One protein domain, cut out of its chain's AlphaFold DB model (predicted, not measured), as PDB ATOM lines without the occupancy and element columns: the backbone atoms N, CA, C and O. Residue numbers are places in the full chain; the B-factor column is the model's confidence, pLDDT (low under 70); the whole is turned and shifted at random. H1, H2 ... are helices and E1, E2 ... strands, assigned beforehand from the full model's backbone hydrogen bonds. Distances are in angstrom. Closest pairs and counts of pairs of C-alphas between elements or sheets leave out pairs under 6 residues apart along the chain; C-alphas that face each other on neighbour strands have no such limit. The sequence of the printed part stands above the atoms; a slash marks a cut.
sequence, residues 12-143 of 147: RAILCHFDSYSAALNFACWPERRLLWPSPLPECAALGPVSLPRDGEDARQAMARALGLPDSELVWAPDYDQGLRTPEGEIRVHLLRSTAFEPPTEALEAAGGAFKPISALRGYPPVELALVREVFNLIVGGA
ATOM      1  N   ARG A  12     585.920 314.910 421.259       91.75
ATOM      2  CA  ARG A  12     585.857 313.859 420.259       91.75
ATOM      3  C   ARG A  12     587.267 313.503 419.854       91.75
ATOM      4  O   ARG A  12     588.134 314.365 419.807       91.75
ATOM      5  N   ALA A  13     587.496 312.238 419.569       93.12
ATOM      6  CA  ALA A  13     588.775 311.757 419.094       93.12
ATOM      7  C   ALA A  13     588.591 311.035 417.764       93.12
ATOM      8  O   ALA A  13     587.683 310.214 417.612       93.12
ATOM      9  N   ILE A  14     589.471 311.344 416.816       94.94
ATOM     10  CA  ILE A  14     589.669 310.570 415.594       94.94
ATOM     11  C   ILE A  14     590.908 309.720 415.822       94.94
ATOM     12  O   ILE A  14     591.959 310.259 416.160       94.94
ATOM     13  N   LEU A  15     590.798 308.412 415.607       94.69
ATOM     14  CA  LEU A  15     591.954 307.525 415.570       94.69
ATOM     15  C   LEU A  15     592.294 307.203 414.122       94.69
ATOM     16  O   LEU A  15     591.433 306.757 413.362       94.69
ATOM     17  N   CYS A  16     593.552 307.395 413.747       94.56
ATOM     18  CA  CYS A  16     594.061 306.933 412.467       94.56
ATOM     19  C   CYS A  16     595.350 306.126 412.617       94.56
ATOM     20  O   CYS A  16     596.090 306.243 413.595       94.56
ATOM     21  N   HIS A  17     595.611 305.293 411.622       92.94
ATOM     22  CA  HIS A  17     596.840 304.534 411.484       92.94
ATOM     23  C   HIS A  17     597.360 304.729 410.061       92.94
ATOM     24  O   HIS A  17     596.608 304.592 409.092       92.94
ATOM     25  N   PHE A  18     598.634 305.097 409.947       89.69
ATOM     26  CA  PHE A  18     599.308 305.223 408.662       89.69
ATOM     27  C   PHE A  18     600.072 303.934 408.390       89.69
ATOM     28  O   PHE A  18     601.071 303.660 409.049       89.69
ATOM     29  N   ASP A  19     599.595 303.174 407.415       83.69
ATOM     30  CA  ASP A  19     600.238 301.944 406.982       83.69
ATOM     31  C   ASP A  19     601.382 302.297 406.023       83.69
ATOM     32  O   ASP A  19     601.160 302.731 404.890       83.69
ATOM     33  N   SER A  20     602.623 302.124 406.484       77.75
ATOM     34  CA  SER A  20     603.818 302.414 405.687       77.75
ATOM     35  C   SER A  20     604.014 301.473 404.498       77.75
ATOM     36  O   SER A  20     604.711 301.844 403.556       77.75
ATOM     37  N   TYR A  21     603.430 300.273 404.526       79.25
ATOM     38  CA  TYR A  21     603.558 299.295 403.448       79.25
ATOM     39  C   TYR A  21     602.658 299.654 402.262       79.25
ATOM     40  O   TYR A  21     603.095 299.626 401.112       79.25
ATOM     41  N   SER A  22     601.409 300.036 402.536       78.69
ATOM     42  CA  SER A  22     600.441 300.439 401.504       78.69
ATOM     43  C   SER A  22     600.395 301.950 401.242       78.69
ATOM     44  O   SER A  22     599.688 302.394 400.335       78.69
ATOM     45  N   ALA A  23     601.129 302.740 402.035       80.50
ATOM     46  CA  ALA A  23     601.033 304.200 402.109       80.50
ATOM     47  C   ALA A  23     599.590 304.701 402.332       80.50
ATOM     48  O   ALA A  23     599.238 305.826 401.961       80.50
ATOM     49  N   ALA A  24     598.736 303.859 402.925       85.44
ATOM     50  CA  ALA A  24     597.335 304.161 403.156       85.44
ATOM     51  C   ALA A  24     597.129 304.744 404.554       85.44
ATOM     52  O   ALA A  24     597.609 304.222 405.560       85.44
ATOM     53  N   LEU A  25     596.340 305.817 404.621       90.56
ATOM     54  CA  LEU A  25     595.835 306.332 405.883       90.56
ATOM     55  C   LEU A  25     594.467 305.713 406.176       90.56
ATOM     56  O   LEU A  25     593.484 305.976 405.475       90.56
ATOM     57  N   ASN A  26     594.426 304.906 407.231       93.19
ATOM     58  CA  ASN A  26     593.230 304.230 407.701       93.19
ATOM     59  C   ASN A  26     592.667 304.940 408.932       93.19
ATOM     60  O   ASN A  26     593.412 305.409 409.790       93.19
ATOM     61  N   PHE A  27     591.343 304.987 409.029       94.81
ATOM     62  CA  PHE A  27     590.612 305.638 410.110       94.81
ATOM     63  C   PHE A  27     589.799 304.615 410.886       94.81
ATOM     64  O   PHE A  27     589.177 303.731 410.290       94.81
ATOM     65  N   ALA A  28     589.788 304.749 412.208       94.38
ATOM     66  CA  ALA A  28     588.925 303.955 413.056       94.38
ATOM     67  C   ALA A  28     587.467 304.343 412.802       94.38
ATOM     68  O   ALA A  28     587.070 305.501 412.942       94.38
ATOM     69  N   CYS A  29     586.676 303.355 412.416       94.25
ATOM     70  CA  CYS A  29     585.237 303.459 412.274       94.25
ATOM     71  C   CYS A  29     584.581 302.675 413.396       94.25
ATOM     72  O   CYS A  29     585.031 301.587 413.733       94.25
ATOM     73  N   TRP A  30     583.486 303.194 413.919       92.31
ATOM     74  CA  TRP A  30     582.723 302.626 415.018       92.31
ATOM     75  C   TRP A  30     581.342 302.166 414.519       92.31
ATOM     76  O   TRP A  30     580.949 302.505 413.388       92.31
ATOM     77  N   PRO A  31     580.579 301.416 415.338       88.00
ATOM     78  CA  PRO A  31     579.198 301.059 415.024       88.00
ATOM     79  C   PRO A  31     578.348 302.278 414.643       88.00
ATOM     80  O   PRO A  31     578.660 303.410 415.012       88.00
ATOM     81  N   GLU A  32     577.270 302.037 413.894       86.38
ATOM     82  CA  GLU A  32     576.326 303.080 413.452       86.38
ATOM     83  C   GLU A  32     576.933 304.148 412.520       86.38
ATOM     84  O   GLU A  32     576.400 305.244 412.389       86.38
ATOM     85  N   ARG A  33     578.016 303.810 411.802       85.88
ATOM     86  CA  ARG A  33     578.713 304.714 410.861       85.88
ATOM     87  C   ARG A  33     579.218 305.986 411.536       85.88
ATOM     88  O   ARG A  33     578.980 307.099 411.073       85.88
ATOM     89  N   ARG A  34     579.971 305.789 412.608       90.06
ATOM     90  CA  ARG A  34     580.605 306.859 413.367       90.06
ATOM     91  C   ARG A  34     582.120 306.813 413.192       90.06
ATOM     92  O   ARG A  34     582.711 305.741 413.208       90.06
ATOM     93  N   LEU A  35     582.759 307.966 413.045       92.25
ATOM     94  CA  LEU A  35     584.222 308.117 412.965       92.25
ATOM     95  C   LEU A  35     584.808 308.677 414.260       92.25
ATOM     96  O   LEU A  35     586.005 308.562 414.513       92.25
ATOM     97  N   LEU A  36     583.955 309.269 415.092       92.50
ATOM     98  CA  LEU A  36     584.355 309.940 416.313       92.50
ATOM     99  C   LEU A  36     584.123 309.069 417.544       92.50
ATOM    100  O   LEU A  36     583.100 308.405 417.697       92.50
ATOM    101  N   TRP A  37     585.088 309.105 418.449       92.00
ATOM    102  CA  TRP A  37     585.007 308.479 419.760       92.00
ATOM    103  C   TRP A  37     584.901 309.557 420.854       92.00
ATOM    104  O   TRP A  37     585.469 310.633 420.666       92.00
ATOM    105  N   PRO A  38     584.218 309.325 421.990       88.50
ATOM    106  CA  PRO A  38     583.441 308.127 422.335       88.50
ATOM    107  C   PRO A  38     582.033 308.094 421.728       88.50
ATOM    108  O   PRO A  38     581.435 307.026 421.614       88.50
ATOM    109  N   SER A  39     581.499 309.245 421.323       87.06
ATOM    110  CA  SER A  39     580.110 309.414 420.886       87.06
ATOM    111  C   SER A  39     580.021 310.194 419.569       87.06
ATOM    112  O   SER A  39     580.986 310.858 419.185       87.06
ATOM    113  N   PRO A  40     578.900 310.114 418.826       85.31
ATOM    114  CA  PRO A  40     578.739 310.882 417.591       85.31
ATOM    115  C   PRO A  40     578.658 312.387 417.876       85.31
ATOM    116  O   PRO A  40     578.539 312.824 419.032       85.31
ATOM    117  N   LEU A  41     578.743 313.198 416.823       85.25
ATOM    118  CA  LEU A  41     578.421 314.621 416.933       85.25
ATOM    119  C   LEU A  41     576.909 314.825 417.071       85.25
ATOM    120  O   LEU A  41     576.142 314.100 416.437       85.25
ATOM    121  N   PRO A  42     576.470 315.817 417.862       84.12
ATOM    122  CA  PRO A  42     575.079 316.245 417.825       84.12
ATOM    123  C   PRO A  42     574.754 316.863 416.456       84.12
ATOM    124  O   PRO A  42     575.619 317.465 415.819       84.12
ATOM    125  N   GLU A  43     573.503 316.741 416.008       79.75
ATOM    126  CA  GLU A  43     573.073 317.173 414.665       79.75
ATOM    127  C   GLU A  43     573.308 318.670 414.402       79.75
ATOM    128  O   GLU A  43     573.587 319.069 413.274       79.75
ATOM    129  N   CYS A  44     573.255 319.495 415.450       83.75
ATOM    130  CA  CYS A  44     573.478 320.940 415.380       83.75
ATOM    131  C   CYS A  44     574.960 321.348 415.460       83.75
ATOM    132  O   CYS A  44     575.252 322.541 415.549       83.75
ATOM    133  N   ALA A  45     575.898 320.395 415.482       87.25
ATOM    134  CA  ALA A  45     577.318 320.709 415.565       87.25
ATOM    135  C   ALA A  45     577.836 321.305 414.252       87.25
ATOM    136  O   ALA A  45     577.752 320.688 413.189       87.25
ATOM    137  N   ALA A  46     578.446 322.482 414.347       88.69
ATOM    138  CA  ALA A  46     579.106 323.145 413.232       88.69
ATOM    139  C   ALA A  46     580.584 323.376 413.546       88.69
ATOM    140  O   ALA A  46     580.936 323.702 414.680       88.69
ATOM    141  N   LEU A  47     581.449 323.232 412.539       89.19
ATOM    142  CA  LEU A  47     582.869 323.562 412.668       89.19
ATOM    143  C   LEU A  47     583.034 325.035 413.047       89.19
ATOM    144  O   LEU A  47     582.394 325.916 412.470       89.19
ATOM    145  N   GLY A  48     583.906 325.302 414.013       88.75
ATOM    146  CA  GLY A  48     584.172 326.657 414.459       88.75
ATOM    147  C   GLY A  48     585.255 326.721 415.530       88.75
ATOM    148  O   GLY A  48     585.565 325.715 416.168       88.75
ATOM    149  N   PRO A  49     585.835 327.908 415.759       86.06
ATOM    150  CA  PRO A  49     586.860 328.066 416.777       86.06
ATOM    151  C   PRO A  49     586.264 327.841 418.168       86.06
ATOM    152  O   PRO A  49     585.197 328.376 418.477       86.06
ATOM    153  N   VAL A  50     586.957 327.085 419.013       89.50
ATOM    154  CA  VAL A  50     586.546 326.819 420.399       89.50
ATOM    155  C   VAL A  50     587.645 327.231 421.371       89.50
ATOM    156  O   VAL A  50     588.829 327.207 421.027       89.50
ATOM    157  N   SER A  51     587.246 327.600 422.585       87.62
ATOM    158  CA  SER A  51     588.135 328.038 423.668       87.62
ATOM    159  C   SER A  51     588.619 326.877 424.543       87.62
ATOM    160  O   SER A  51     589.499 327.067 425.381       87.62
ATOM    161  N   LEU A  52     588.063 325.674 424.350       85.81
ATOM    162  CA  LEU A  52     588.485 324.453 425.043       85.81
ATOM    163  C   LEU A  52     589.996 324.189 424.895       85.81
ATOM    164  O   LEU A  52     590.562 324.505 423.848       85.81
ATOM    165  N   PRO A  53     590.666 323.563 425.877       84.88
ATOM    166  CA  PRO A  53     592.077 323.206 425.761       84.88
ATOM    167  C   PRO A  53     592.375 322.389 424.498       84.88
ATOM    168  O   PRO A  53     591.545 321.612 424.026       84.88
ATOM    169  N   ARG A  54     593.571 322.581 423.936       84.69
ATOM    170  CA  ARG A  54     594.054 321.771 422.806       84.69
ATOM    171  C   ARG A  54     594.673 320.453 423.255       84.69
ATOM    172  O   ARG A  54     594.738 319.537 422.439       84.69
ATOM    173  N   ASP A  55     595.103 320.377 424.513       84.25
ATOM    174  CA  ASP A  55     595.737 319.194 425.085       84.25
ATOM    175  C   ASP A  55     594.813 317.979 424.958       84.25
ATOM    176  O   ASP A  55     593.708 317.955 425.499       84.25
ATOM    177  N   GLY A  56     595.252 317.015 424.152       84.44
ATOM    178  CA  GLY A  56     594.535 315.779 423.871       84.44
ATOM    179  C   GLY A  56     595.044 314.589 424.672       84.44
ATOM    180  O   GLY A  56     594.668 313.464 424.344       84.44
ATOM    181  N   GLU A  57     595.900 314.799 425.673       88.75
ATOM    182  CA  GLU A  57     596.505 313.716 426.450       88.75
ATOM    183  C   GLU A  57     595.455 312.894 427.208       88.75
ATOM    184  O   GLU A  57     595.477 311.664 427.154       88.75
ATOM    185  N   ASP A  58     594.452 313.546 427.802       88.38
ATOM    186  CA  ASP A  58     593.334 312.855 428.453       88.38
ATOM    187  C   ASP A  58     592.525 312.015 427.451       88.38
ATOM    188  O   ASP A  58     592.169 310.868 427.727       88.38
ATOM    189  N   ALA A  59     592.276 312.549 426.247       88.94
ATOM    190  CA  ALA A  59     591.579 311.827 425.182       88.94
ATOM    191  C   ALA A  59     592.395 310.619 424.689       88.94
ATOM    192  O   ALA A  59     591.834 309.549 424.436       88.94
ATOM    193  N   ARG A  60     593.721 310.775 424.594       92.25
ATOM    194  CA  ARG A  60     594.672 309.719 424.230       92.25
ATOM    195  C   ARG A  60     594.659 308.588 425.252       92.25
ATOM    196  O   ARG A  60     594.462 307.437 424.867       92.25
ATOM    197  N   GLN A  61     594.800 308.907 426.538       90.88
ATOM    198  CA  GLN A  61     594.775 307.924 427.625       90.88
ATOM    199  C   GLN A  61     593.415 307.230 427.737       90.88
ATOM    200  O   GLN A  61     593.352 306.013 427.919       90.88
ATOM    201  N   ALA A  62     592.316 307.975 427.594       90.81
ATOM    202  CA  ALA A  62     590.971 307.412 427.626       90.81
ATOM    203  C   ALA A  62     590.753 306.403 426.487       90.81
ATOM    204  O   ALA A  62     590.219 305.319 426.723       90.81
ATOM    205  N   MET A  63     591.214 306.720 425.273       91.19
ATOM    206  CA  MET A  63     591.131 305.807 424.136       91.19
ATOM    207  C   MET A  63     592.059 304.596 424.283       91.19
ATOM    208  O   MET A  63     591.618 303.479 424.017       91.19
ATOM    209  N   ALA A  64     593.306 304.792 424.727       92.06
ATOM    210  CA  ALA A  64     594.252 303.699 424.970       92.06
ATOM    211  C   ALA A  64     593.652 302.672 425.941       92.06
ATOM    212  O   ALA A  64     593.581 301.486 425.634       92.06
ATOM    213  N   ARG A  65     593.091 303.151 427.059       91.69
ATOM    214  CA  ARG A  65     592.396 302.310 428.043       91.69
ATOM    215  C   ARG A  65     591.159 301.628 427.468       91.69
ATOM    216  O   ARG A  65     590.952 300.451 427.739       91.69
ATOM    217  N   ALA A  66     590.347 302.342 426.687       89.44
ATOM    218  CA  ALA A  66     589.134 301.786 426.087       89.44
ATOM    219  C   ALA A  66     589.429 300.662 425.082       89.44
ATOM    220  O   ALA A  66     588.642 299.727 424.969       89.44
ATOM    221  N   LEU A  67     590.555 300.752 424.371       88.75
ATOM    222  CA  LEU A  67     591.004 299.754 423.401       88.75
ATOM    223  C   LEU A  67     591.962 298.711 424.003       88.75
ATOM    224  O   LEU A  67     592.339 297.773 423.313       88.75
ATOM    225  N   GLY A  68     592.371 298.857 425.267       90.44
ATOM    226  CA  GLY A  68     593.375 297.987 425.887       90.44
ATOM    227  C   GLY A  68     594.767 298.096 425.252       90.44
ATOM    228  O   GLY A  68     595.542 297.146 425.320       90.44
ATOM    229  N   LEU A  69     595.078 299.234 424.626       89.25
ATOM    230  CA  LEU A  69     596.363 299.498 423.983       89.25
ATOM    231  C   LEU A  69     597.365 300.083 424.981       89.25
ATOM    232  O   LEU A  69     596.969 300.834 425.877       89.25
ATOM    233  N   PRO A  70     598.667 299.792 424.830       89.19
ATOM    234  CA  PRO A  70     599.684 300.419 425.654       89.19
ATOM    235  C   PRO A  70     599.805 301.907 425.316       89.19
ATOM    236  O   PRO A  70     599.727 302.319 424.158       89.19
ATOM    237  N   ASP A  71     600.077 302.718 426.337       82.06
ATOM    238  CA  ASP A  71     600.185 304.173 426.195       82.06
ATOM    239  C   ASP A  71     601.245 304.598 425.164       82.06
ATOM    240  O   ASP A  71     601.140 305.674 424.591       82.06
ATOM    241  N   SER A  72     602.259 303.782 424.882       85.81
ATOM    242  CA  SER A  72     603.279 304.089 423.871       85.81
ATOM    243  C   SER A  72     602.792 303.966 422.421       85.81
ATOM    244  O   SER A  72     603.439 304.498 421.520       85.81
ATOM    245  N   GLU A  73     601.688 303.254 422.180       88.75
ATOM    246  CA  GLU A  73     601.190 302.940 420.832       88.75
ATOM    247  C   GLU A  73     600.197 303.963 420.279       88.75
ATOM    248  O   GLU A  73     599.825 303.884 419.107       88.75
ATOM    249  N   LEU A  74     599.783 304.934 421.095       91.81
ATOM    250  CA  LEU A  74     598.958 306.057 420.669       91.81
ATOM    251  C   LEU A  74     599.674 307.367 420.963       91.81
ATOM    252  O   LEU A  74     600.043 307.637 422.105       91.81
ATOM    253  N   VAL A  75     599.782 308.219 419.948       92.19
ATOM    254  CA  VAL A  75     600.282 309.589 420.083       92.19
ATOM    255  C   VAL A  75     599.192 310.584 419.723       92.19
ATOM    256  O   VAL A  75     598.436 310.389 418.769       92.19
ATOM    257  N   TRP A  76     599.115 311.669 420.482       92.69
ATOM    258  CA  TRP A  76     598.284 312.812 420.131       92.69
ATOM    259  C   TRP A  76     599.002 313.675 419.084       92.69
ATOM    260  O   TRP A  76     600.207 313.910 419.180       92.69
ATOM    261  N   ALA A  77     598.272 314.119 418.061       91.38
ATOM    262  CA  ALA A  77     598.777 315.002 417.019       91.38
ATOM    263  C   ALA A  77     598.370 316.462 417.315       91.38
ATOM    264  O   ALA A  77     597.230 316.838 417.025       91.38
ATOM    265  N   PRO A  78     599.276 317.300 417.863       86.75
ATOM    266  CA  PRO A  78     598.953 318.671 418.267       86.75
ATOM    267  C   PRO A  78     598.675 319.607 417.088       86.75
ATOM    268  O   PRO A  78     597.998 320.620 417.264       86.75
ATOM    269  N   ASP A  79     599.158 319.266 415.892       86.50
ATOM    270  CA  ASP A  79     598.963 320.045 414.663       86.50
ATOM    271  C   ASP A  79     597.501 320.049 414.186       86.50
ATOM    272  O   ASP A  79     597.114 320.872 413.359       86.50
ATOM    273  N   TYR A  80     596.676 319.141 414.716       89.31
ATOM    274  CA  TYR A  80     595.247 319.111 414.451       89.31
ATOM    275  C   TYR A  80     594.493 319.979 415.462       89.31
ATOM    276  O   TYR A  80     594.397 319.643 416.643       89.31
ATOM    277  N   ASP A  81     593.947 321.099 414.989       87.00
ATOM    278  CA  ASP A  81     593.221 322.075 415.807       87.00
ATOM    279  C   ASP A  81     591.807 322.274 415.264       87.00
ATOM    280  O   ASP A  81     591.503 323.280 414.627       87.00
ATOM    281  N   GLN A  82     590.947 321.278 415.488       91.00
ATOM    282  CA  GLN A  82     589.537 321.374 415.123       91.00
ATOM    283  C   GLN A  82     588.633 321.452 416.346       91.00
ATOM    284  O   GLN A  82     588.820 320.773 417.360       91.00
ATOM    285  N   GLY A  83     587.630 322.314 416.229       91.06
ATOM    286  CA  GLY A  83     586.586 322.527 417.217       91.06
ATOM    287  C   GLY A  83     585.220 322.558 416.547       91.06
ATOM    288  O   GLY A  83     585.089 322.898 415.368       91.06
ATOM    289  N   LEU A  84     584.193 322.200 417.308       90.62
ATOM    290  CA  LEU A  84     582.806 322.379 416.916       90.62
ATOM    291  C   LEU A  84     582.065 323.196 417.959       90.62
ATOM    292  O   LEU A  84     582.345 323.125 419.151       90.62
ATOM    293  N   ARG A  85     581.071 323.937 417.498       90.06
ATOM    294  CA  ARG A  85     580.112 324.629 418.349       90.06
ATOM    295  C   ARG A  85     578.752 323.986 418.197       90.06
ATOM    296  O   ARG A  85     578.350 323.623 417.092       90.06
ATOM    297  N   THR A  86     578.047 323.894 419.307       88.06
ATOM    298  CA  THR A  86     576.661 323.457 419.396       88.06
ATOM    299  C   THR A  86     575.894 324.475 420.247       88.06
ATOM    300  O   THR A  86     576.514 325.282 420.948       88.06
ATOM    301  N   PRO A  87     574.553 324.483 420.202       84.19
ATOM    302  CA  PRO A  87     573.749 325.317 421.097       84.19
ATOM    303  C   PRO A  87     574.008 325.051 422.591       84.19
ATOM    304  O   PRO A  87     573.818 325.940 423.416       84.19
ATOM    305  N   GLU A  88     574.446 323.840 422.935       81.56
ATOM    306  CA  GLU A  88     574.704 323.376 424.301       81.56
ATOM    307  C   GLU A  88     576.145 323.630 424.766       81.56
ATOM    308  O   GLU A  88     576.411 323.599 425.967       81.56
ATOM    309  N   GLY A  89     577.081 323.875 423.844       86.50
ATOM    310  CA  GLY A  89     578.468 324.157 424.193       86.50
ATOM    311  C   GLY A  89     579.469 323.979 423.056       86.50
ATOM    312  O   GLY A  89     579.140 323.807 421.885       86.50
ATOM    313  N   GLU A  90     580.742 324.043 423.423       90.75
ATOM    314  CA  GLU A  90     581.862 323.782 422.523       90.75
ATOM    315  C   GLU A  90     582.259 322.306 422.592       90.75
ATOM    316  O   GLU A  90     582.114 321.686 423.637       90.75
ATOM    317  N   ILE A  91     582.785 321.746 421.505       90.88
ATOM    318  CA  ILE A  91     583.331 320.388 421.436       90.88
ATOM    319  C   ILE A  91     584.722 320.466 420.814       90.88
ATOM    320  O   ILE A  91     584.888 321.029 419.732       90.88
ATOM    321  N   ARG A  92     585.732 319.880 421.460       91.75
ATOM    322  CA  ARG A  92     587.093 319.806 420.904       91.75
ATOM    323  C   ARG A  92     587.300 318.475 420.186       91.75
ATOM    324  O   ARG A  92     586.960 317.433 420.740       91.75
ATOM    325  N   VAL A  93     587.868 318.494 418.979       93.19
ATOM    326  CA  VAL A  93     588.265 317.268 418.271       93.19
ATOM    327  C   VAL A  93     589.773 317.092 418.358       93.19
ATOM    328  O   VAL A  93     590.531 317.931 417.882       93.19
ATOM    329  N   HIS A  94     590.206 315.976 418.929       93.88
ATOM    330  CA  HIS A  94     591.601 315.571 418.983       93.88
ATOM    331  C   HIS A  94     591.887 314.520 417.913       93.88
ATOM    332  O   HIS A  94     591.065 313.646 417.626       93.88
ATOM    333  N   LEU A  95     593.085 314.584 417.344       94.44
ATOM    334  CA  LEU A  95     593.597 313.560 416.450       94.44
ATOM    335  C   LEU A  95     594.580 312.673 417.208       94.44
ATOM    336  O   LEU A  95     595.569 313.160 417.758       94.44
ATOM    337  N   LEU A  96     594.314 311.374 417.196       94.12
ATOM    338  CA  LEU A  96     595.170 310.340 417.751       94.12
ATOM    339  C   LEU A  96     595.699 309.470 416.616       94.12
ATOM    340  O   LEU A  96     594.975 309.111 415.685       94.12
ATOM    341  N   ARG A  97     596.980 309.132 416.696       92.88
ATOM    342  CA  ARG A  97     597.660 308.285 415.725       92.88
ATOM    343  C   ARG A  97     598.179 307.045 416.415       92.88
ATOM    344  O   ARG A  97     598.870 307.155 417.424       92.88
ATOM    345  N   SER A  98     597.899 305.889 415.831       91.75
ATOM    346  CA  SER A  98     598.607 304.676 416.205       91.75
ATOM    347  C   SER A  98     600.032 304.716 415.649       91.75
ATOM    348  O   SER A  98     600.231 305.008 414.467       91.75
ATOM    349  N   THR A  99     601.011 304.462 416.515       89.38
ATOM    350  CA  THR A  99     602.443 304.335 416.185       89.38
ATOM    351  C   THR A  99     602.898 302.883 416.089       89.38
ATOM    352  O   THR A  99     604.058 302.637 415.758       89.38
ATOM    353  N   ALA A 100     602.004 301.930 416.369       86.38
ATOM    354  CA  ALA A 100     602.260 300.512 416.180       86.38
ATOM    355  C   ALA A 100     602.603 300.219 414.710       86.38
ATOM    356  O   ALA A 100     602.111 300.892 413.802       86.38
ATOM    357  N   PHE A 101     603.467 299.224 414.488       81.56
ATOM    358  CA  PHE A 101     603.854 298.799 413.139       81.56
ATOM    359  C   PHE A 101     602.656 298.224 412.379       81.56
ATOM    360  O   PHE A 101     602.420 298.587 411.230       81.56
ATOM    361  N   GLU A 102     601.872 297.380 413.050       82.56
ATOM    362  CA  GLU A 102     600.592 296.893 412.548       82.56
ATOM    363  C   GLU A 102     599.449 297.708 413.163       82.56
ATOM    364  O   GLU A 102     599.536 298.118 414.325       82.56
ATOM    365  N   PRO A 103     598.361 297.964 412.414       82.88
ATOM    366  CA  PRO A 103     597.193 298.611 412.982       82.88
ATOM    367  C   PRO A 103     596.618 297.740 414.107       82.88
ATOM    368  O   PRO A 103     596.495 296.526 413.915       82.88
ATOM    369  N   PRO A 104     596.176 298.333 415.234       87.06
ATOM    370  CA  PRO A 104     595.548 297.611 416.342       87.06
ATOM    371  C   PRO A 104     594.118 297.169 415.981       87.06
ATOM    372  O   PRO A 104     593.131 297.596 416.581       87.06
ATOM    373  N   THR A 105     593.999 296.352 414.935       88.81
ATOM    374  CA  THR A 105     592.732 295.927 414.337       88.81
ATOM    375  C   THR A 105     591.954 295.053 415.305       88.81
ATOM    376  O   THR A 105     590.784 295.329 415.528       88.81
ATOM    377  N   GLU A 106     592.607 294.090 415.960       90.19
ATOM    378  CA  GLU A 106     591.960 293.205 416.940       90.19
ATOM    379  C   GLU A 106     591.349 293.987 418.110       90.19
ATOM    380  O   GLU A 106     590.199 293.766 418.485       90.19
ATOM    381  N   ALA A 107     592.092 294.957 418.652       91.00
ATOM    382  CA  ALA A 107     591.617 295.825 419.726       91.00
ATOM    383  C   ALA A 107     590.410 296.668 419.287       91.00
ATOM    384  O   ALA A 107     589.436 296.822 420.028       91.00
ATOM    385  N   LEU A 108     590.453 297.203 418.062       91.38
ATOM    386  CA  LEU A 108     589.359 297.996 417.518       91.38
ATOM    387  C   LEU A 108     588.119 297.136 417.225       91.38
ATOM    388  O   LEU A 108     587.008 297.558 417.544       91.38
ATOM    389  N   GLU A 109     588.296 295.930 416.687       92.31
ATOM    390  CA  GLU A 109     587.228 294.955 416.435       92.31
ATOM    391  C   GLU A 109     586.575 294.466 417.729       92.31
ATOM    392  O   GLU A 109     585.348 294.374 417.795       92.31
ATOM    393  N   ALA A 110     587.357 294.247 418.791       89.75
ATOM    394  CA  ALA A 110     586.836 293.924 420.120       89.75
ATOM    395  C   ALA A 110     585.946 295.045 420.690       89.75
ATOM    396  O   ALA A 110     584.976 294.775 421.398       89.75
ATOM    397  N   ALA A 111     586.227 296.301 420.331       87.81
ATOM    398  CA  ALA A 111     585.383 297.456 420.639       87.81
ATOM    399  C   ALA A 111     584.230 297.675 419.627       87.81
ATOM    400  O   ALA A 111     583.503 298.670 419.715       87.81
ATOM    401  N   GLY A 112     584.047 296.765 418.663       88.06
ATOM    402  CA  GLY A 112     583.014 296.813 417.623       88.06
ATOM    403  C   GLY A 112     583.325 297.748 416.451       88.06
ATOM    404  O   GLY A 112     582.447 298.026 415.632       88.06
ATOM    405  N   GLY A 113     584.546 298.274 416.381       91.50
ATOM    406  CA  GLY A 113     585.015 299.127 415.301       91.50
ATOM    407  C   GLY A 113     585.806 298.378 414.227       91.50
ATOM    408  O   GLY A 113     586.028 297.178 414.305       91.50
ATOM    409  N   ALA A 114     586.243 299.102 413.202       93.38
ATOM    410  CA  ALA A 114     587.154 298.597 412.179       93.38
ATOM    411  C   ALA A 114     587.955 299.738 411.550       93.38
ATOM    412  O   ALA A 114     587.439 300.848 411.388       93.38
ATOM    413  N   PHE A 115     589.193 299.468 411.135       92.88
ATOM    414  CA  PHE A 115     589.972 300.423 410.354       92.88
ATOM    415  C   PHE A 115     589.518 300.415 408.898       92.88
ATOM    416  O   PHE A 115     589.385 299.360 408.278       92.88
ATOM    417  N   LYS A 116     589.271 301.601 408.338       93.12
ATOM    418  CA  LYS A 116     588.859 301.753 406.938       93.12
ATOM    419  C   LYS A 116     589.602 302.911 406.270       93.12
ATOM    420  O   LYS A 116     589.771 303.960 406.894       93.12
ATOM    421  N   PRO A 117     590.011 302.769 404.997       92.06
ATOM    422  CA  PRO A 117     590.578 303.877 404.240       92.06
ATOM    423  C   PRO A 117     589.502 304.926 403.947       92.06
ATOM    424  O   PRO A 117     588.311 304.610 403.880       92.06
ATOM    425  N   ILE A 118     589.916 306.168 403.679       90.19
ATOM    426  CA  ILE A 118     588.987 307.282 403.413       90.19
ATOM    427  C   ILE A 118     587.984 306.988 402.279       90.19
ATOM    428  O   ILE A 118     586.834 307.423 402.320       90.19
ATOM    429  N   SER A 119     588.387 306.198 401.279       89.31
ATOM    430  CA  SER A 119     587.544 305.789 400.149       89.31
ATOM    431  C   SER A 119     586.342 304.929 400.562       89.31
ATOM    432  O   SER A 119     585.306 304.979 399.896       89.31
ATOM    433  N   ALA A 120     586.453 304.188 401.668       91.75
ATOM    434  CA  ALA A 120     585.406 303.330 402.216       91.75
ATOM    435  C   ALA A 120     584.448 304.073 403.170       91.75
ATOM    436  O   ALA A 120     583.488 303.478 403.659       91.75
ATOM    437  N   LEU A 121     584.674 305.370 403.416       91.31
ATOM    438  CA  LEU A 121     583.858 306.190 404.321       91.31
ATOM    439  C   LEU A 121     582.692 306.898 403.610       91.31
ATOM    440  O   LEU A 121     581.997 307.724 404.195       91.31
ATOM    441  N   ARG A 122     582.435 306.597 402.334       88.75
ATOM    442  CA  ARG A 122     581.301 307.188 401.606       88.75
ATOM    443  C   ARG A 122     579.983 306.894 402.338       88.75
ATOM    444  O   ARG A 122     579.673 305.740 402.619       88.75
ATOM    445  N   GLY A 123     579.200 307.938 402.619       87.44
ATOM    446  CA  GLY A 123     577.905 307.826 403.304       87.44
ATOM    447  C   GLY A 123     577.954 307.884 404.837       87.44
ATOM    448  O   GLY A 123     576.937 307.600 405.468       87.44
ATOM    449  N   TYR A 124     579.105 308.227 405.425       91.38
ATOM    450  CA  TYR A 124     579.208 308.676 406.821       91.38
ATOM    451  C   TYR A 124     578.708 310.126 406.975       91.38
ATOM    452  O   TYR A 124     578.558 310.823 405.963       91.38
ATOM    453  N   PRO A 125     578.447 310.601 408.209       89.81
ATOM    454  CA  PRO A 125     577.976 311.961 408.450       89.81
ATOM    455  C   PRO A 125     578.890 313.023 407.807       89.81
ATOM    456  O   PRO A 125     580.115 312.932 407.921       89.81
ATOM    457  N   PRO A 126     578.331 314.053 407.142       89.38
ATOM    458  CA  PRO A 126     579.108 314.989 406.325       89.38
ATOM    459  C   PRO A 126     580.132 315.796 407.132       89.38
ATOM    460  O   PRO A 126     581.228 316.052 406.637       89.38
ATOM    461  N   VAL A 127     579.806 316.158 408.377       90.25
ATOM    462  CA  VAL A 127     580.718 316.887 409.274       90.25
ATOM    463  C   VAL A 127     581.897 316.004 409.691       90.25
ATOM    464  O   VAL A 127     583.043 316.437 409.625       90.25
ATOM    465  N   GLU A 128     581.647 314.738 410.039       91.50
ATOM    466  CA  GLU A 128     582.711 313.783 410.378       91.50
ATOM    467  C   GLU A 128     583.615 313.488 409.175       91.50
ATOM    468  O   GLU A 128     584.837 313.405 409.303       91.50
ATOM    469  N   LEU A 129     583.024 313.401 407.979       91.94
ATOM    470  CA  LEU A 129     583.778 313.269 406.737       91.94
ATOM    471  C   LEU A 129     584.646 314.489 406.441       91.94
ATOM    472  O   LEU A 129     585.763 314.318 405.957       91.94
ATOM    473  N   ALA A 130     584.171 315.705 406.717       91.56
ATOM    474  CA  ALA A 130     584.983 316.909 406.573       91.56
ATOM    475  C   ALA A 130     586.213 316.856 407.496       91.56
ATOM    476  O   ALA A 130     587.332 317.011 407.011       91.56
ATOM    477  N   LEU A 131     586.018 316.507 408.774       92.50
ATOM    478  CA  LEU A 131     587.100 316.354 409.754       92.50
ATOM    479  C   LEU A 131     588.152 315.329 409.297       92.50
ATOM    480  O   LEU A 131     589.348 315.615 409.292       92.50
ATOM    481  N   VAL A 132     587.721 314.144 408.858       92.94
ATOM    482  CA  VAL A 132     588.632 313.082 408.400       92.94
ATOM    483  C   VAL A 132     589.358 313.453 407.101       92.94
ATOM    484  O   VAL A 132     590.531 313.117 406.932       92.94
ATOM    485  N   ARG A 133     588.709 314.189 406.189       91.44
ATOM    486  CA  ARG A 133     589.367 314.708 404.977       91.44
ATOM    487  C   ARG A 133     590.460 315.716 405.312       91.44
ATOM    488  O   ARG A 133     591.508 315.694 404.672       91.44
ATOM    489  N   GLU A 134     590.250 316.564 406.310       91.38
ATOM    490  CA  GLU A 134     591.288 317.478 406.789       91.38
ATOM    491  C   GLU A 134     592.464 316.729 407.406       91.38
ATOM    492  O   GLU A 134     593.604 317.033 407.072       91.38
ATOM    493  N   VAL A 135     592.211 315.701 408.225       91.94
ATOM    494  CA  VAL A 135     593.274 314.836 408.765       91.94
ATOM    495  C   VAL A 135     594.067 314.176 407.638       91.94
ATOM    496  O   VAL A 135     595.296 314.142 407.679       91.94
ATOM    497  N   PHE A 136     593.380 313.671 406.611       90.38
ATOM    498  CA  PHE A 136     594.032 313.095 405.439       90.38
ATOM    499  C   PHE A 136     594.930 314.116 404.738       90.38
ATOM    500  O   PHE A 136     596.087 313.817 404.459       90.38
ATOM    501  N   ASN A 137     594.439 315.335 404.514       89.19
ATOM    502  CA  ASN A 137     595.228 316.407 403.910       89.19
ATOM    503  C   ASN A 137     596.412 316.828 404.798       89.19
ATOM    504  O   ASN A 137     597.495 317.076 404.278       89.19
ATOM    505  N   LEU A 138     596.238 316.863 406.120       87.69
ATOM    506  CA  LEU A 138     597.296 317.189 407.078       87.69
ATOM    507  C   LEU A 138     598.421 316.145 407.041       87.69
ATOM    508  O   LEU A 138     599.592 316.502 406.976       87.69
ATOM    509  N   ILE A 139     598.075 314.855 407.054       85.44
ATOM    510  CA  ILE A 139     599.056 313.762 407.123       85.44
ATOM    511  C   ILE A 139     599.670 313.472 405.748       85.44
ATOM    512  O   ILE A 139     600.887 313.377 405.634       85.44
ATOM    513  N   VAL A 140     598.848 313.331 404.705       82.81
ATOM    514  CA  VAL A 140     599.296 312.955 403.351       82.81
ATOM    515  C   VAL A 140     599.760 314.175 402.559       82.81
ATOM    516  O   VAL A 140     600.787 314.118 401.892       82.81
ATOM    517  N   GLY A 141     599.049 315.300 402.654       68.75
ATOM    518  CA  GLY A 141     599.467 316.559 402.025       68.75
ATOM    519  C   GLY A 141     600.640 317.223 402.752       68.75
ATOM    520  O   GLY A 141     601.498 317.822 402.108       68.75
ATOM    521  N   GLY A 142     600.736 317.056 404.076       55.62
ATOM    522  CA  GLY A 142     601.882 317.493 404.882       55.62
ATOM    523  C   GLY A 142     603.111 316.581 404.796       55.62
ATOM    524  O   GLY A 142     604.208 317.016 405.142       55.62
ATOM    525  N   ALA A 143     602.986 315.356 404.266       48.16
ATOM    526  CA  ALA A 143     604.132 314.478 403.996       48.16
ATOM    527  C   ALA A 143     605.116 315.061 402.956       48.16
ATOM    528  O   ALA A 143     606.233 314.567 402.831       48.16
TER     529      ALA A 143
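What this domain is: This is residues 12 to 143 of the 147 residues of an uncharacterized protein of Ideonella dechloratans (UniProt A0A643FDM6). A strongly twisted sheet of six strands runs through the middle of the domain, curling round the long helix H4 on one face, with the shorter helix H1 over E5 on the opposite face. In the sheet, the long strand E5 has E1 on one side and E3 and E4 on the other, beside different parts of it; E2 and E6 follow beyond E1, with the small helices H2 and H3 grazing the sheet. The printed part has 132 residues, with four named helices and six named strands, which follow each other along the chain as E1, E2, then H1, then E3, E4, E5, then H2, then E6, then H3 and H4; the class is mixed, helices and strands, and the sheet is branched, with the neighbours E1 and E5 parallel and its other neighbour pairs antiparallel. It is compact, with a radius of gyration of the C-alphas of 13.8 A and spans of 41 by 30 by 29 A.

Where its parts are: E5, residues 89 to 98, is 29.1 A long, from C-alpha 89 at (578.468, 324.157, 424.193). E1, residues 12 to 19, is 22.9 A long and begins at (585.857, 313.859, 420.259). The other strands are E2, residues 24 to 29, E3, residues 74 to 76, E4, residues 82 to 86, and E6, residues 114 to 117. H4, residues 126 to 143, is 25.1 A long and ends at (604.132, 314.478, 403.996). H1, residues 57 to 67, is 15.3 A long; H2 is residues 105 to 110 and H3 residues 118 to 121.

How they stand to each other: E5 is parallel to E1, with N 14 and O 94 2.9 A apart, within hydrogen-bond range. Antiparallel pairs within that range are N 84 and O 91 at 2.8 A in the hairpin E4 and E5, N 75 and O 97 at 2.9 A between E3 and E5, N 17 and O 26 at 2.9 A in the hairpin E1 and E2, and N 27 and O 116 at 2.8 A between E2 and E6. H1 is on the sheet at a height over the sheet of 8.9 A, slantwise to the strands at 56 degrees to E5 on the local plane; the closest C-alphas of H1 and E3 are those of Arg 60 and Trp 76, 6.3 A apart. H4 is on the opposite face; its closest C-alphas to E2 are those of Phe 136 and Leu 25, 7.0 A. H3 touches H4, which meets it with residues 129 to 136 alone; their closest C-alphas are those of Leu 121 and Leu 129, 7.5 A. H1 and H2 only just touch, with 3 pairs of C-alphas within 8 A, the closest being those of Leu 67 and Ala 107, 5.4 A. Every O i to N i+4 pair is within range in H1, H2 and H4; H3 is too short for one.

The domain as a whole: The C-alphas farthest apart, those of Tyr 21 and Pro 87, are 43.3 A apart. The printed part has no cut. The link from E2 to H1, residues 30 to 56, is long; its residues 46 to 47 pair antiparallel with residues 84 to 85 of E4. The mean pLDDT of the printed part is 88.4, and residues 141 to 143 of H4 are under 70.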